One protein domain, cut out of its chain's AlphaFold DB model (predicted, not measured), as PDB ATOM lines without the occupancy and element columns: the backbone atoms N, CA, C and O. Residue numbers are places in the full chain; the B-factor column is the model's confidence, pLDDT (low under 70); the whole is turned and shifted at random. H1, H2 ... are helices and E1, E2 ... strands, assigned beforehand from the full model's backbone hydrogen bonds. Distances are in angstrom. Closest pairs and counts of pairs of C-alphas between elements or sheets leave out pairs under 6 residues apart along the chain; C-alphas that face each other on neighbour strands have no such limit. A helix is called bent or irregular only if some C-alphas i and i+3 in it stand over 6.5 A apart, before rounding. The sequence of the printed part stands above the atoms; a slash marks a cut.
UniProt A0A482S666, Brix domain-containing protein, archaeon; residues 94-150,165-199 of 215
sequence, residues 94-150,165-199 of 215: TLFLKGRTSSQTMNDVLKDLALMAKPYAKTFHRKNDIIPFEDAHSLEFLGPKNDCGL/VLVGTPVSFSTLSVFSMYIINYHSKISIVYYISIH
ATOM      1  N   THR A  94     -34.178  83.437  96.766       90.00
ATOM      2  CA  THR A  94     -33.610  83.241  95.429       90.00
ATOM      3  C   THR A  94     -33.343  81.766  95.162       90.00
ATOM      4  O   THR A  94     -32.630  81.106  95.923       90.00
ATOM      5  N   LEU A  95     -33.877  81.259  94.050       91.94
ATOM      6  CA  LEU A  95     -33.669  79.900  93.565       91.94
ATOM      7  C   LEU A  95     -32.619  79.872  92.445       91.94
ATOM      8  O   LEU A  95     -32.816  80.425  91.364       91.94
ATOM      9  N   PHE A  96     -31.511  79.179  92.686       93.75
ATOM     10  CA  PHE A  96     -30.435  78.972  91.720       93.75
ATOM     11  C   PHE A  96     -30.646  77.657  90.963       93.75
ATOM     12  O   PHE A  96     -30.670  76.573  91.555       93.75
ATOM     13  N   LEU A  97     -30.781  77.759  89.642       93.12
ATOM     14  CA  LEU A  97     -31.123  76.673  88.730       93.12
ATOM     15  C   LEU A  97     -30.020  76.466  87.686       93.12
ATOM     16  O   LEU A  97     -29.497  77.409  87.090       93.12
ATOM     17  N   LYS A  98     -29.710  75.199  87.407       93.56
ATOM     18  CA  LYS A  98     -28.895  74.812  86.251       93.56
ATOM     19  C   LYS A  98     -29.818  74.514  85.075       93.56
ATOM     20  O   LYS A  98     -30.714  73.681  85.220       93.56
ATOM     21  N   GLY A  99     -29.594  75.173  83.942       91.06
ATOM     22  CA  GLY A  99     -30.284  74.876  82.688       91.06
ATOM     23  C   GLY A  99     -29.853  73.534  82.080       91.06
ATOM     24  O   GLY A  99     -29.012  72.819  82.638       91.06
ATOM     25  N   ARG A 100     -30.399  73.210  80.899       89.69
ATOM     26  CA  ARG A 100     -30.078  71.989  80.130       89.69
ATOM     27  C   ARG A 100     -28.567  71.828  79.922       89.69
ATOM     28  O   ARG A 100     -28.002  70.754  80.140       89.69
ATOM     29  N   THR A 101     -27.905  72.919  79.554       89.75
ATOM     30  CA  THR A 101     -26.459  73.001  79.345       89.75
ATOM     31  C   THR A 101     -25.873  74.080  80.247       89.75
ATOM     32  O   THR A 101     -26.293  75.231  80.204       89.75
ATOM     33  N   SER A 102     -24.878  73.733  81.064       88.94
ATOM     34  CA  SER A 102     -24.143  74.700  81.883       88.94
ATOM     35  C   SER A 102     -22.644  74.422  81.795       88.94
ATOM     36  O   SER A 102     -22.212  73.272  81.883       88.94
ATOM     37  N   SER A 103     -21.852  75.474  81.583       91.31
ATOM     38  CA  SER A 103     -20.390  75.389  81.617       91.31
ATOM     39  C   SER A 103     -19.892  75.339  83.063       91.31
ATOM     40  O   SER A 103     -20.597  75.737  83.996       91.31
ATOM     41  N   GLN A 104     -18.659  74.868  83.261       90.56
ATOM     42  CA  GLN A 104     -18.052  74.820  84.591       90.56
ATOM     43  C   GLN A 104     -17.965  76.218  85.219       90.56
ATOM     44  O   GLN A 104     -18.394  76.406  86.353       90.56
ATOM     45  N   THR A 105     -17.549  77.217  84.436       89.25
ATOM     46  CA  THR A 105     -17.508  78.626  84.847       89.25
ATOM     47  C   THR A 105     -18.853  79.110  85.385       89.25
ATOM     48  O   THR A 105     -18.910  79.730  86.439       89.25
ATOM     49  N   MET A 106     -19.954  78.778  84.706       90.50
ATOM     50  CA  MET A 106     -21.294  79.176  85.140       90.50
ATOM     51  C   MET A 106     -21.750  78.451  86.410       90.50
ATOM     52  O   MET A 106     -22.465  79.026  87.228       90.50
ATOM     53  N   ASN A 107     -21.342  77.194  86.592       91.31
ATOM     54  CA  ASN A 107     -21.620  76.469  87.829       91.31
ATOM     55  C   ASN A 107     -20.897  77.112  89.018       91.31
ATOM     56  O   ASN A 107     -21.464  77.158  90.107       91.31
ATOM     57  N   ASP A 108     -19.678  77.610  88.813       90.12
ATOM     58  CA  ASP A 108     -18.906  78.280  89.858       90.12
ATOM     59  C   ASP A 108     -19.452  79.689  90.147       90.12
ATOM     60  O   ASP A 108     -19.632  80.031  91.312       90.12
ATOM     61  N   VAL A 109     -19.890  80.432  89.120       88.94
ATOM     62  CA  VAL A 109     -20.675  81.674  89.288       88.94
ATOM     63  C   VAL A 109     -21.915  81.433  90.149       88.94
ATOM     64  O   VAL A 109     -22.163  82.172  91.100       88.94
ATOM     65  N   LEU A 110     -22.710  80.402  89.838       90.31
ATOM     66  CA  LEU A 110     -23.928  80.108  90.599       90.31
ATOM     67  C   LEU A 110     -23.632  79.761  92.060       90.31
ATOM     68  O   LEU A 110     -24.406  80.144  92.934       90.31
ATOM     69  N   LYS A 111     -22.539  79.039  92.338       89.81
ATOM     70  CA  LYS A 111     -22.125  78.746  93.718       89.81
ATOM     71  C   LYS A 111     -21.763  80.027  94.456       89.81
ATOM     72  O   LYS A 111     -22.239  80.215  95.572       89.81
ATOM     73  N   ASP A 112     -20.988  80.907  93.833       86.50
ATOM     74  CA  ASP A 112     -20.514  82.133  94.477       86.50
ATOM     75  C   ASP A 112     -21.683  83.097  94.737       86.50
ATOM     76  O   ASP A 112     -21.811  83.631  95.841       86.50
ATOM     77  N   LEU A 113     -22.623  83.214  93.792       86.00
ATOM     78  CA  LEU A 113     -23.873  83.954  93.995       86.00
ATOM     79  C   LEU A 113     -24.748  83.335  95.095       86.00
ATOM     80  O   LEU A 113     -25.310  84.057  95.918       86.00
ATOM     81  N   ALA A 114     -24.845  82.004  95.150       88.06
ATOM     82  CA  ALA A 114     -25.600  81.326  96.198       88.06
ATOM     83  C   ALA A 114     -24.979  81.540  97.583       88.06
ATOM     84  O   ALA A 114     -25.716  81.692  98.553       88.06
ATOM     85  N   LEU A 115     -23.646  81.588  97.690       85.44
ATOM     86  CA  LEU A 115     -22.946  81.911  98.935       85.44
ATOM     87  C   LEU A 115     -23.226  83.348  99.391       85.44
ATOM     88  O   LEU A 115     -23.462  83.557 100.578       85.44
ATOM     89  N   MET A 116     -23.258  84.309  98.462       80.19
ATOM     90  CA  MET A 116     -23.603  85.707  98.755       80.19
ATOM     91  C   MET A 116     -25.048  85.873  99.232       80.19
ATOM     92  O   MET A 116     -25.315  86.676 100.122       80.19
ATOM     93  N   ALA A 117     -25.973  85.107  98.650       82.44
ATOM     94  CA  ALA A 117     -27.399  85.197  98.941       82.44
ATOM     95  C   ALA A 117     -27.837  84.408 100.195       82.44
ATOM     96  O   ALA A 117     -29.020  84.420 100.537       82.44
ATOM     97  N   LYS A 118     -26.924  83.727 100.906       83.88
ATOM     98  CA  LYS A 118     -27.243  83.076 102.192       83.88
ATOM     99  C   LYS A 118     -27.695  84.126 103.227       83.88
ATOM    100  O   LYS A 118     -27.083  85.190 103.302       83.88
ATOM    101  N   PRO A 119     -28.734  83.850 104.044       86.75
ATOM    102  CA  PRO A 119     -29.452  82.575 104.202       86.75
ATOM    103  C   PRO A 119     -30.626  82.353 103.224       86.75
ATOM    104  O   PRO A 119     -31.221  81.280 103.231       86.75
ATOM    105  N   TYR A 120     -30.957  83.316 102.362       87.88
ATOM    106  CA  TYR A 120     -32.147  83.302 101.491       87.88
ATOM    107  C   TYR A 120     -31.914  82.637 100.120       87.88
ATOM    108  O   TYR A 120     -32.612  82.926  99.147       87.88
ATOM    109  N   ALA A 121     -30.930  81.742 100.036       90.25
ATOM    110  CA  ALA A 121     -30.529  81.053  98.817       90.25
ATOM    111  C   ALA A 121     -30.967  79.586  98.839       90.25
ATOM    112  O   ALA A 121     -30.623  78.844  99.761       90.25
ATOM    113  N   LYS A 122     -31.648  79.140  97.782       91.88
ATOM    114  CA  LYS A 122     -31.943  77.725  97.531       91.88
ATOM    115  C   LYS A 122     -31.294  77.315  96.216       91.88
ATOM    116  O   LYS A 122     -31.482  77.979  95.206       91.88
ATOM    117  N   THR A 123     -30.542  76.220  96.203       92.56
ATOM    118  CA  THR A 123     -29.805  75.791  95.004       92.56
ATOM    119  C   THR A 123     -30.244  74.406  94.576       92.56
ATOM    120  O   THR A 123     -30.199  73.463  95.364       92.56
ATOM    121  N   PHE A 124     -30.619  74.256  93.308       93.25
ATOM    122  CA  PHE A 124     -30.896  72.953  92.717       93.25
ATOM    123  C   PHE A 124     -29.654  72.382  92.040       93.25
ATOM    124  O   PHE A 124     -28.935  73.053  91.301       93.25
ATOM    125  N   HIS A 125     -29.389  71.106  92.308       90.00
ATOM    126  CA  HIS A 125     -28.251  70.397  91.721       90.00
ATOM    127  C   HIS A 125     -28.618  69.679  90.424       90.00
ATOM    128  O   HIS A 125     -27.767  69.552  89.542       90.00
ATOM    129  N   ARG A 126     -29.887  69.270  90.291       91.00
ATOM    130  CA  ARG A 126     -30.434  68.667  89.076       91.00
ATOM    131  C   ARG A 126     -30.501  69.709  87.956       91.00
ATOM    132  O   ARG A 126     -30.860  70.861  88.197       91.00
ATOM    133  N   LYS A 127     -30.160  69.283  86.739       91.56
ATOM    134  CA  LYS A 127     -30.352  70.082  85.526       91.56
ATOM    135  C   LYS A 127     -31.839  70.140  85.191       91.56
ATOM    136  O   LYS A 127     -32.502  69.104  85.200       91.56
ATOM    137  N   ASN A 128     -32.329  71.338  84.900       89.50
ATOM    138  CA  ASN A 128     -33.716  71.584  84.535       89.50
ATOM    139  C   ASN A 128     -33.762  72.089  83.103       89.50
ATOM    140  O   ASN A 128     -32.950  72.920  82.690       89.50
ATOM    141  N   ASP A 129     -34.719  71.572  82.353       88.94
ATOM    142  CA  ASP A 129     -34.907  71.926  80.962       88.94
ATOM    143  C   ASP A 129     -35.856  73.116  80.834       88.94
ATOM    144  O   ASP A 129     -36.986  72.988  80.387       88.94
ATOM    145  N   ILE A 130     -35.413  74.263  81.349       87.06
ATOM    146  CA  ILE A 130     -36.218  75.484  81.404       87.06
ATOM    147  C   ILE A 130     -35.614  76.491  80.443       87.06
ATOM    148  O   ILE A 130     -34.440  76.863  80.568       87.06
ATOM    149  N   ILE A 131     -36.437  76.946  79.505       84.62
ATOM    150  CA  ILE A 131     -36.092  78.000  78.561       84.62
ATOM    151  C   ILE A 131     -36.947  79.218  78.926       84.62
ATOM    152  O   ILE A 131     -38.096  79.302  78.511       84.62
ATOM    153  N   PRO A 132     -36.410  80.181  79.693       78.19
ATOM    154  CA  PRO A 132     -37.207  81.226  80.346       78.19
ATOM    155  C   PRO A 132     -37.925  82.188  79.387       78.19
ATOM    156  O   PRO A 132     -38.809  82.915  79.816       78.19
ATOM    157  N   PHE A 133     -37.535  82.222  78.111       79.62
ATOM    158  CA  PHE A 133     -38.185  83.044  77.083       79.62
ATOM    159  C   PHE A 133     -39.263  82.295  76.289       79.62
ATOM    160  O   PHE A 133     -40.008  82.930  75.554       79.62
ATOM    161  N   GLU A 134     -39.311  80.968  76.396       82.94
ATOM    162  CA  GLU A 134     -40.248  80.118  75.650       82.94
ATOM    163  C   GLU A 134     -41.291  79.501  76.585       82.94
ATOM    164  O   GLU A 134     -42.465  79.456  76.240       82.94
ATOM    165  N   ASP A 135     -40.874  79.075  77.781       77.25
ATOM    166  CA  ASP A 135     -41.737  78.449  78.778       77.25
ATOM    167  C   ASP A 135     -41.611  79.141  80.144       77.25
ATOM    168  O   ASP A 135     -40.649  78.945  80.897       77.25
ATOM    169  N   ALA A 136     -42.617  79.956  80.461       79.19
ATOM    170  CA  ALA A 136     -42.776  80.607  81.757       79.19
ATOM    171  C   ALA A 136     -43.422  79.684  82.809       79.19
ATOM    172  O   ALA A 136     -43.161  79.844  84.006       79.19
ATOM    173  N   HIS A 137     -44.194  78.674  82.392       82.56
ATOM    174  CA  HIS A 137     -44.986  77.836  83.300       82.56
ATOM    175  C   HIS A 137     -44.120  77.011  84.247       82.56
ATOM    176  O   HIS A 137     -44.441  76.853  85.428       82.56
ATOM    177  N   SER A 138     -42.975  76.528  83.762       85.06
ATOM    178  CA  SER A 138     -42.007  75.826  84.605       85.06
ATOM    179  C   SER A 138     -41.523  76.682  85.785       85.06
ATOM    180  O   SER A 138     -41.322  76.161  86.884       85.06
ATOM    181  N   LEU A 139     -41.350  77.995  85.596       83.06
ATOM    182  CA  LEU A 139     -40.924  78.914  86.659       83.06
ATOM    183  C   LEU A 139     -42.081  79.276  87.594       83.06
ATOM    184  O   LEU A 139     -41.892  79.283  88.813       83.06
ATOM    185  N   GLU A 140     -43.277  79.483  87.043       83.88
ATOM    186  CA  GLU A 140     -44.512  79.700  87.810       83.88
ATOM    187  C   GLU A 140     -44.829  78.518  88.730       83.88
ATOM    188  O   GLU A 140     -45.255  78.715  89.862       83.88
ATOM    189  N   PHE A 141     -44.553  77.286  88.297       84.81
ATOM    190  CA  PHE A 141     -44.712  76.099  89.135       84.81
ATOM    191  C   PHE A 141     -43.638  76.000  90.230       84.81
ATOM    192  O   PHE A 141     -43.905  75.568  91.357       84.81
ATOM    193  N   LEU A 142     -42.398  76.384  89.916       85.75
ATOM    194  CA  LEU A 142     -41.276  76.274  90.847       85.75
ATOM    195  C   LEU A 142     -41.311  77.313  91.970       85.75
ATOM    196  O   LEU A 142     -40.800  77.009  93.051       85.75
ATOM    197  N   GLY A 143     -41.898  78.487  91.743       84.12
ATOM    198  CA  GLY A 143     -41.989  79.559  92.740       84.12
ATOM    199  C   GLY A 143     -42.756  79.152  93.994       84.12
ATOM    200  O   GLY A 143     -42.125  78.995  95.042       84.12
ATOM    201  N   PRO A 144     -44.072  78.884  93.906       83.56
ATOM    202  CA  PRO A 144     -44.899  78.486  95.043       83.56
ATOM    203  C   PRO A 144     -44.414  77.192  95.700       83.56
ATOM    204  O   PRO A 144     -44.432  77.064  96.919       83.56
ATOM    205  N   LYS A 145     -43.900  76.239  94.908       86.94
ATOM    206  CA  LYS A 145     -43.380  74.966  95.431       86.94
ATOM    207  C   LYS A 145     -42.151  75.144  96.324       86.94
ATOM    208  O   LYS A 145     -41.897  74.314  97.196       86.94
ATOM    209  N   ASN A 146     -41.348  76.174  96.072       87.38
ATOM    210  CA  ASN A 146     -40.102  76.415  96.794       87.38
ATOM    211  C   ASN A 146     -40.128  77.663  97.671       87.38
ATOM    212  O   ASN A 146     -39.114  77.918  98.322       87.38
ATOM    213  N   ASP A 147     -41.245  78.395  97.686       86.44
ATOM    214  CA  ASP A 147     -41.383  79.699  98.330       86.44
ATOM    215  C   ASP A 147     -40.258  80.661  97.887       86.44
ATOM    216  O   ASP A 147     -39.486  81.184  98.685       86.44
ATOM    217  N   CYS A 148     -40.063  80.784  96.569       86.56
ATOM    218  CA  CYS A 148     -39.019  81.622  95.970       86.56
ATOM    219  C   CYS A 148     -39.632  82.601  94.966       86.56
ATOM    220  O   CYS A 148     -40.384  82.195  94.082       86.56
ATOM    221  N   GLY A 149     -39.279  83.883  95.094       83.62
ATOM    222  CA  GLY A 149     -39.749  84.956  94.208       83.62
ATOM    223  C   GLY A 149     -38.714  85.404  93.173       83.62
ATOM    224  O   GLY A 149     -39.063  86.100  92.217       83.62
ATOM    225  N   LEU A 150     -37.449  85.015  93.362       88.06
ATOM    226  CA  LEU A 150     -36.332  85.315  92.469       88.06
ATOM    227  C   LEU A 150     -35.720  84.012  91.951       88.06
ATOM    228  O   LEU A 150     -35.558  83.053  92.706       88.06
ATOM    229  N   VAL A 165     -29.413  84.021  83.196       88.69
ATOM    230  CA  VAL A 165     -30.768  84.567  83.137       88.69
ATOM    231  C   VAL A 165     -31.283  84.765  84.551       88.69
ATOM    232  O   VAL A 165     -31.297  83.839  85.356       88.69
ATOM    233  N   LEU A 166     -31.703  85.982  84.847       87.69
ATOM    234  CA  LEU A 166     -32.304  86.390  86.098       87.69
ATOM    235  C   LEU A 166     -33.789  86.600  85.856       87.69
ATOM    236  O   LEU A 166     -34.176  87.302  84.923       87.69
ATOM    237  N   VAL A 167     -34.613  85.979  86.687       84.88
ATOM    238  CA  VAL A 167     -36.062  86.123  86.621       84.88
ATOM    239  C   VAL A 167     -36.553  86.623  87.963       84.88
ATOM    240  O   VAL A 167     -36.260  86.034  89.003       84.88
ATOM    241  N   GLY A 168     -37.271  87.737  87.940       78.50
ATOM    242  CA  GLY A 168     -37.880  88.330  89.117       78.50
ATOM    243  C   GLY A 168     -39.390  88.325  88.985       78.50
ATOM    244  O   GLY A 168     -39.928  88.816  87.989       78.50
ATOM    245  N   THR A 169     -40.061  87.815  90.012       66.50
ATOM    246  CA  THR A 169     -41.512  87.934  90.129       66.50
ATOM    247  C   THR A 169     -41.832  89.185  90.961       66.50
ATOM    248  O   THR A 169     -41.299  89.347  92.076       66.50
ATOM    249  N   PRO A 170     -42.661  90.115  90.456       56.62
ATOM    250  CA  PRO A 170     -43.301  91.111  91.293       56.62
ATOM    251  C   PRO A 170     -44.186  90.394  92.314       56.62
ATOM    252  O   PRO A 170     -44.491  89.210  92.192       56.62
ATOM    253  N   VAL A 171     -44.510  91.108  93.384       53.78
ATOM    254  CA  VAL A 171     -45.141  90.569  94.600       53.78
ATOM    255  C   VAL A 171     -46.486  89.877  94.304       53.78
ATOM    256  O   VAL A 171     -46.873  88.956  95.014       53.78
ATOM    257  N   SER A 172     -47.132  90.223  93.188       48.53
ATOM    258  CA  SER A 172     -48.227  89.482  92.567       48.53
ATOM    259  C   SER A 172     -47.686  88.561  91.461       48.53
ATOM    260  O   SER A 172     -47.203  89.027  90.433       48.53
ATOM    261  N   PHE A 173     -47.760  87.245  91.672       54.72
ATOM    262  CA  PHE A 173     -47.150  86.157  90.884       54.72
ATOM    263  C   PHE A 173     -47.542  86.040  89.386       54.72
ATOM    264  O   PHE A 173     -47.378  84.976  88.798       54.72
ATOM    265  N   SER A 174     -48.042  87.097  88.746       51.91
ATOM    266  CA  SER A 174     -48.640  87.053  87.405       51.91
ATOM    267  C   SER A 174     -47.749  87.575  86.271       51.91
ATOM    268  O   SER A 174     -48.061  87.329  85.111       51.91
ATOM    269  N   THR A 175     -46.662  88.308  86.546       54.25
ATOM    270  CA  THR A 175     -45.786  88.853  85.486       54.25
ATOM    271  C   THR A 175     -44.307  88.600  85.758       54.25
ATOM    272  O   THR A 175     -43.665  89.312  86.516       54.25
ATOM    273  N   LEU A 176     -43.712  87.602  85.104       67.88
ATOM    274  CA  LEU A 176     -42.278  87.334  85.238       67.88
ATOM    275  C   LEU A 176     -41.457  88.364  84.451       67.88
ATOM    276  O   LEU A 176     -41.528  88.444  83.226       67.88
ATOM    277  N   SER A 177     -40.633  89.136  85.160       73.75
ATOM    278  CA  SER A 177     -39.608  89.968  84.529       73.75
ATOM    279  C   SER A 177     -38.356  89.128  84.292       73.75
ATOM    280  O   SER A 177     -37.768  88.597  85.233       73.75
ATOM    281  N   VAL A 178     -37.959  88.979  83.028       81.56
ATOM    282  CA  VAL A 178     -36.807  88.163  82.624       81.56
ATOM    283  C   VAL A 178     -35.706  89.076  82.104       81.56
ATOM    284  O   VAL A 178     -35.926  89.900  81.219       81.56
ATOM    285  N   PHE A 179     -34.498  88.909  82.629       81.62
ATOM    286  CA  PHE A 179     -33.309  89.627  82.194       81.62
ATOM    287  C   PHE A 179     -32.162  88.647  81.955       81.62
ATOM    288  O   PHE A 179     -31.893  87.789  82.789       81.62
ATOM    289  N   SER A 180     -31.455  88.767  80.834       82.00
ATOM    290  CA  SER A 180     -30.315  87.900  80.510       82.00
ATOM    291  C   SER A 180     -29.037  88.704  80.330       82.00
ATOM    292  O   SER A 180     -29.042  89.699  79.607       82.00
ATOM    293  N   MET A 181     -27.939  88.232  80.918       81.69
ATOM    294  CA  MET A 181     -26.605  88.816  80.770       81.69
ATOM    295  C   MET A 181     -25.560  87.751  80.420       81.69
ATOM    296  O   MET A 181     -25.673  86.591  80.816       81.69
ATOM    297  N   TYR A 182     -24.511  88.164  79.710       83.94
ATOM    298  CA  TYR A 182     -23.395  87.299  79.328       83.94
ATOM    299  C   TYR A 182     -22.189  87.524  80.234       83.94
ATOM    300  O   TYR A 182     -21.800  88.665  80.488       83.94
ATOM    301  N   ILE A 183     -21.563  86.436  80.678       82.38
ATOM    302  CA  ILE A 183     -20.350  86.484  81.496       82.38
ATOM    303  C   ILE A 183     -19.138  86.208  80.608       82.38
ATOM    304  O   ILE A 183     -18.930  85.087  80.140       82.38
ATOM    305  N   ILE A 184     -18.335  87.250  80.385       75.62
ATOM    306  CA  ILE A 184     -17.154  87.199  79.510       75.62
ATOM    307  C   ILE A 184     -15.921  86.739  80.295       75.62
ATOM    308  O   ILE A 184     -15.273  85.777  79.904       75.62
ATOM    309  N   ASN A 185     -15.630  87.386  81.429       76.38
ATOM    310  CA  ASN A 185     -14.459  87.090  82.254       76.38
ATOM    311  C   ASN A 185     -14.883  86.845  83.700       76.38
ATOM    312  O   ASN A 185     -15.325  87.765  84.388       76.38
ATOM    313  N   TYR A 186     -14.740  85.601  84.155       80.19
ATOM    314  CA  TYR A 186     -15.047  85.216  85.525       80.19
ATOM    315  C   TYR A 186     -13.772  84.893  86.300       80.19
ATOM    316  O   TYR A 186     -13.033  83.982  85.937       80.19
ATOM    317  N   HIS A 187     -13.553  85.609  87.400       76.69
ATOM    318  CA  HIS A 187     -12.532  85.277  88.386       76.69
ATOM    319  C   HIS A 187     -13.218  85.012  89.721       76.69
ATOM    320  O   HIS A 187     -13.791  85.929  90.309       76.69
ATOM    321  N   SER A 188     -13.144  83.773  90.207       67.06
ATOM    322  CA  SER A 188     -13.665  83.453  91.535       67.06
ATOM    323  C   SER A 188     -12.818  84.155  92.602       67.06
ATOM    324  O   SER A 188     -11.587  84.083  92.593       67.06
ATOM    325  N   LYS A 189     -13.481  84.886  93.504       62.38
ATOM    326  CA  LYS A 189     -12.859  85.622  94.621       62.38
ATOM    327  C   LYS A 189     -13.639  85.411  95.922       62.38
ATOM    328  O   LYS A 189     -13.866  86.355  96.678       62.38
ATOM    329  N   ILE A 190     -14.036  84.164  96.178       59.69
ATOM    330  CA  ILE A 190     -14.862  83.743  97.324       59.69
ATOM    331  C   ILE A 190     -14.391  84.350  98.657       59.69
ATOM    332  O   ILE A 190     -15.216  84.866  99.406       59.69
ATOM    333  N   SER A 191     -13.082  84.382  98.931       48.22
ATOM    334  CA  SER A 191     -12.551  84.892 100.205       48.22
ATOM    335  C   SER A 191     -12.749  86.401 100.407       48.22
ATOM    336  O   SER A 191     -13.018  86.844 101.520       48.22
ATOM    337  N   ILE A 192     -12.657  87.202  99.340       49.81
ATOM    338  CA  ILE A 192     -12.834  88.665  99.413       49.81
ATOM    339  C   ILE A 192     -14.325  89.006  99.515       49.81
ATOM    340  O   ILE A 192     -14.718  89.897 100.266       49.81
ATOM    341  N   VAL A 193     -15.167  88.259  98.799       49.28
ATOM    342  CA  VAL A 193     -16.621  88.443  98.813       49.28
ATOM    343  C   VAL A 193     -17.212  88.098 100.180       49.28
ATOM    344  O   VAL A 193     -18.119  88.791 100.624       49.28
ATOM    345  N   TYR A 194     -16.678  87.098 100.888       48.50
ATOM    346  CA  TYR A 194     -17.141  86.759 102.239       48.50
ATOM    347  C   TYR A 194     -16.900  87.901 103.242       48.50
ATOM    348  O   TYR A 194     -17.782  88.221 104.035       48.50
ATOM    349  N   TYR A 195     -15.748  88.574 103.149       42.78
ATOM    350  CA  TYR A 195     -15.422  89.748 103.966       42.78
ATOM    351  C   TYR A 195     -16.340  90.948 103.654       42.78
ATOM    352  O   TYR A 195     -16.817  91.624 104.562       42.78
ATOM    353  N   ILE A 196     -16.663  91.170 102.373       46.62
ATOM    354  CA  ILE A 196     -17.612  92.210 101.933       46.62
ATOM    355  C   ILE A 196     -19.067  91.828 102.265       46.62
ATOM    356  O   ILE A 196     -19.883  92.699 102.529       46.62
ATOM    357  N   SER A 197     -19.419  90.542 102.318       42.75
ATOM    358  CA  SER A 197     -20.765  90.093 102.708       42.75
ATOM    359  C   SER A 197     -21.112  90.485 104.151       42.75
ATOM    360  O   SER A 197     -22.269  90.772 104.443       42.75
ATOM    361  N   ILE A 198     -20.107  90.565 105.034       53.72
ATOM    362  CA  ILE A 198     -20.251  91.072 106.410       53.72
ATOM    363  C   ILE A 198     -20.452  92.601 106.415       53.72
ATOM    364  O   ILE A 198     -21.208  93.124 107.230       53.72
ATOM    365  N   HIS A 199     -19.838  93.320 105.470       42.69
ATOM    366  CA  HIS A 199     -19.965  94.769 105.285       42.69
ATOM    367  C   HIS A 199     -20.599  95.092 103.925       42.69
ATOM    368  O   HIS A 199     -19.913  95.504 102.986       42.69
TER     369      HIS A 199
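What this domain is: This is residues 94 to 150 and 165 to 199 of the 215 residues of the protein "Brix domain-containing protein" of archaeon (UniProt A0A482S666). A pair of parallel strands, E1 and E2, makes the middle, with helix H1 packed over one face and helix H2 on the far side from H1, in sparse contact with E1. The hairpin E3 and E4 lies beyond E1, on the side away from E2, and H3 sits at the far end of the longest axis, packed on the last part of H1. The printed part has 92 residues with three named helices and four named strands, in the order E1, H1, E2, H2, E3, E4, H3. It holds two sheets of two strands, one parallel, E1 and E2, and one antiparallel, E3 and E4; the class is mixed, helices and strands. The whole is compact, with a radius of gyration of the C-alphas of 13.9 A, and spans 38 by 28 by 22 A.

Where its parts are: Find C-alpha 94 at (-33.610, 83.241, 95.429), where E1 begins and runs to residue 98, 13.3 A on. Its neighbour E2 covers residues 121 to 127, 17.2 A. Between them in the chain, H1 runs from residue 104, C-alpha at (-18.052, 74.820, 84.591), to 116, 18.7 A away. H2, residues 137 to 146, measures 14.4 A; it is neither bent nor irregular, but only just: C-alphas 141 and 144 are 6.4 A apart. E3 is residues 165 to 168, 10.0 A, and E4 residues 177 to 182, 17.2 A. H3, residues 190 to 198, is 12.9 A long and ends with C-alpha 198 at (-20.251, 91.072, 106.410).

How they stand to each other: Begin at E1 and E2, parallel at 18 degrees; look for N 96 and O 122 at 2.8 A and N 124 and O 96 at 2.9 A, within hydrogen-bond range. E1, H1 and E2 form a strand-helix-strand unit, two parallel neighbour strands with a helix between them in the chain, and its crossover is right-handed. The closest C-alphas of E1 and H1 are those of Phe 96 and Leu 110, 6.7 A; of H1 and E2, those of Ala 114 and Ala 121, 5.6 A. With residues 112 to 116 alone, H1 touches H3 at a shallow tilt of 23 degrees, the same way; the closest C-alphas, of Asp 112 and Ile 190, are 6.5 A apart. On E1 again, the closest C-alphas to H2 are those of Leu 95 and Asn 146, 8.0 A, while H1 and H2 are apart. E1 and E3 are near each other, with 7 pairs of C-alphas within 10 A. E3 and E4 form a hairpin, antiparallel at 156 degrees, with N 166 and O 179 at 2.7 A. Each O i to N i+4 pair is within hydrogen-bond range in H1, 4 of 6 in H2 and 4 of 5 in H3.

The domain as a whole: The two C-alphas farthest apart, of Glu 134 and Tyr 195, stand 38.9 A from each other. Residues 151 to 164 are not printed, and C-alphas 150 and 165 are 10.9 A apart across this cut, which falls in the link from H2 to E3. Of the links that are printed whole, E1 to H1 and H1 to E2 are tight, and the other three are short. The mean pLDDT of the printed part is 79.0; look for values under 70 at residues 169 to 176 and 188 to 199, and H3 has a mean of 49.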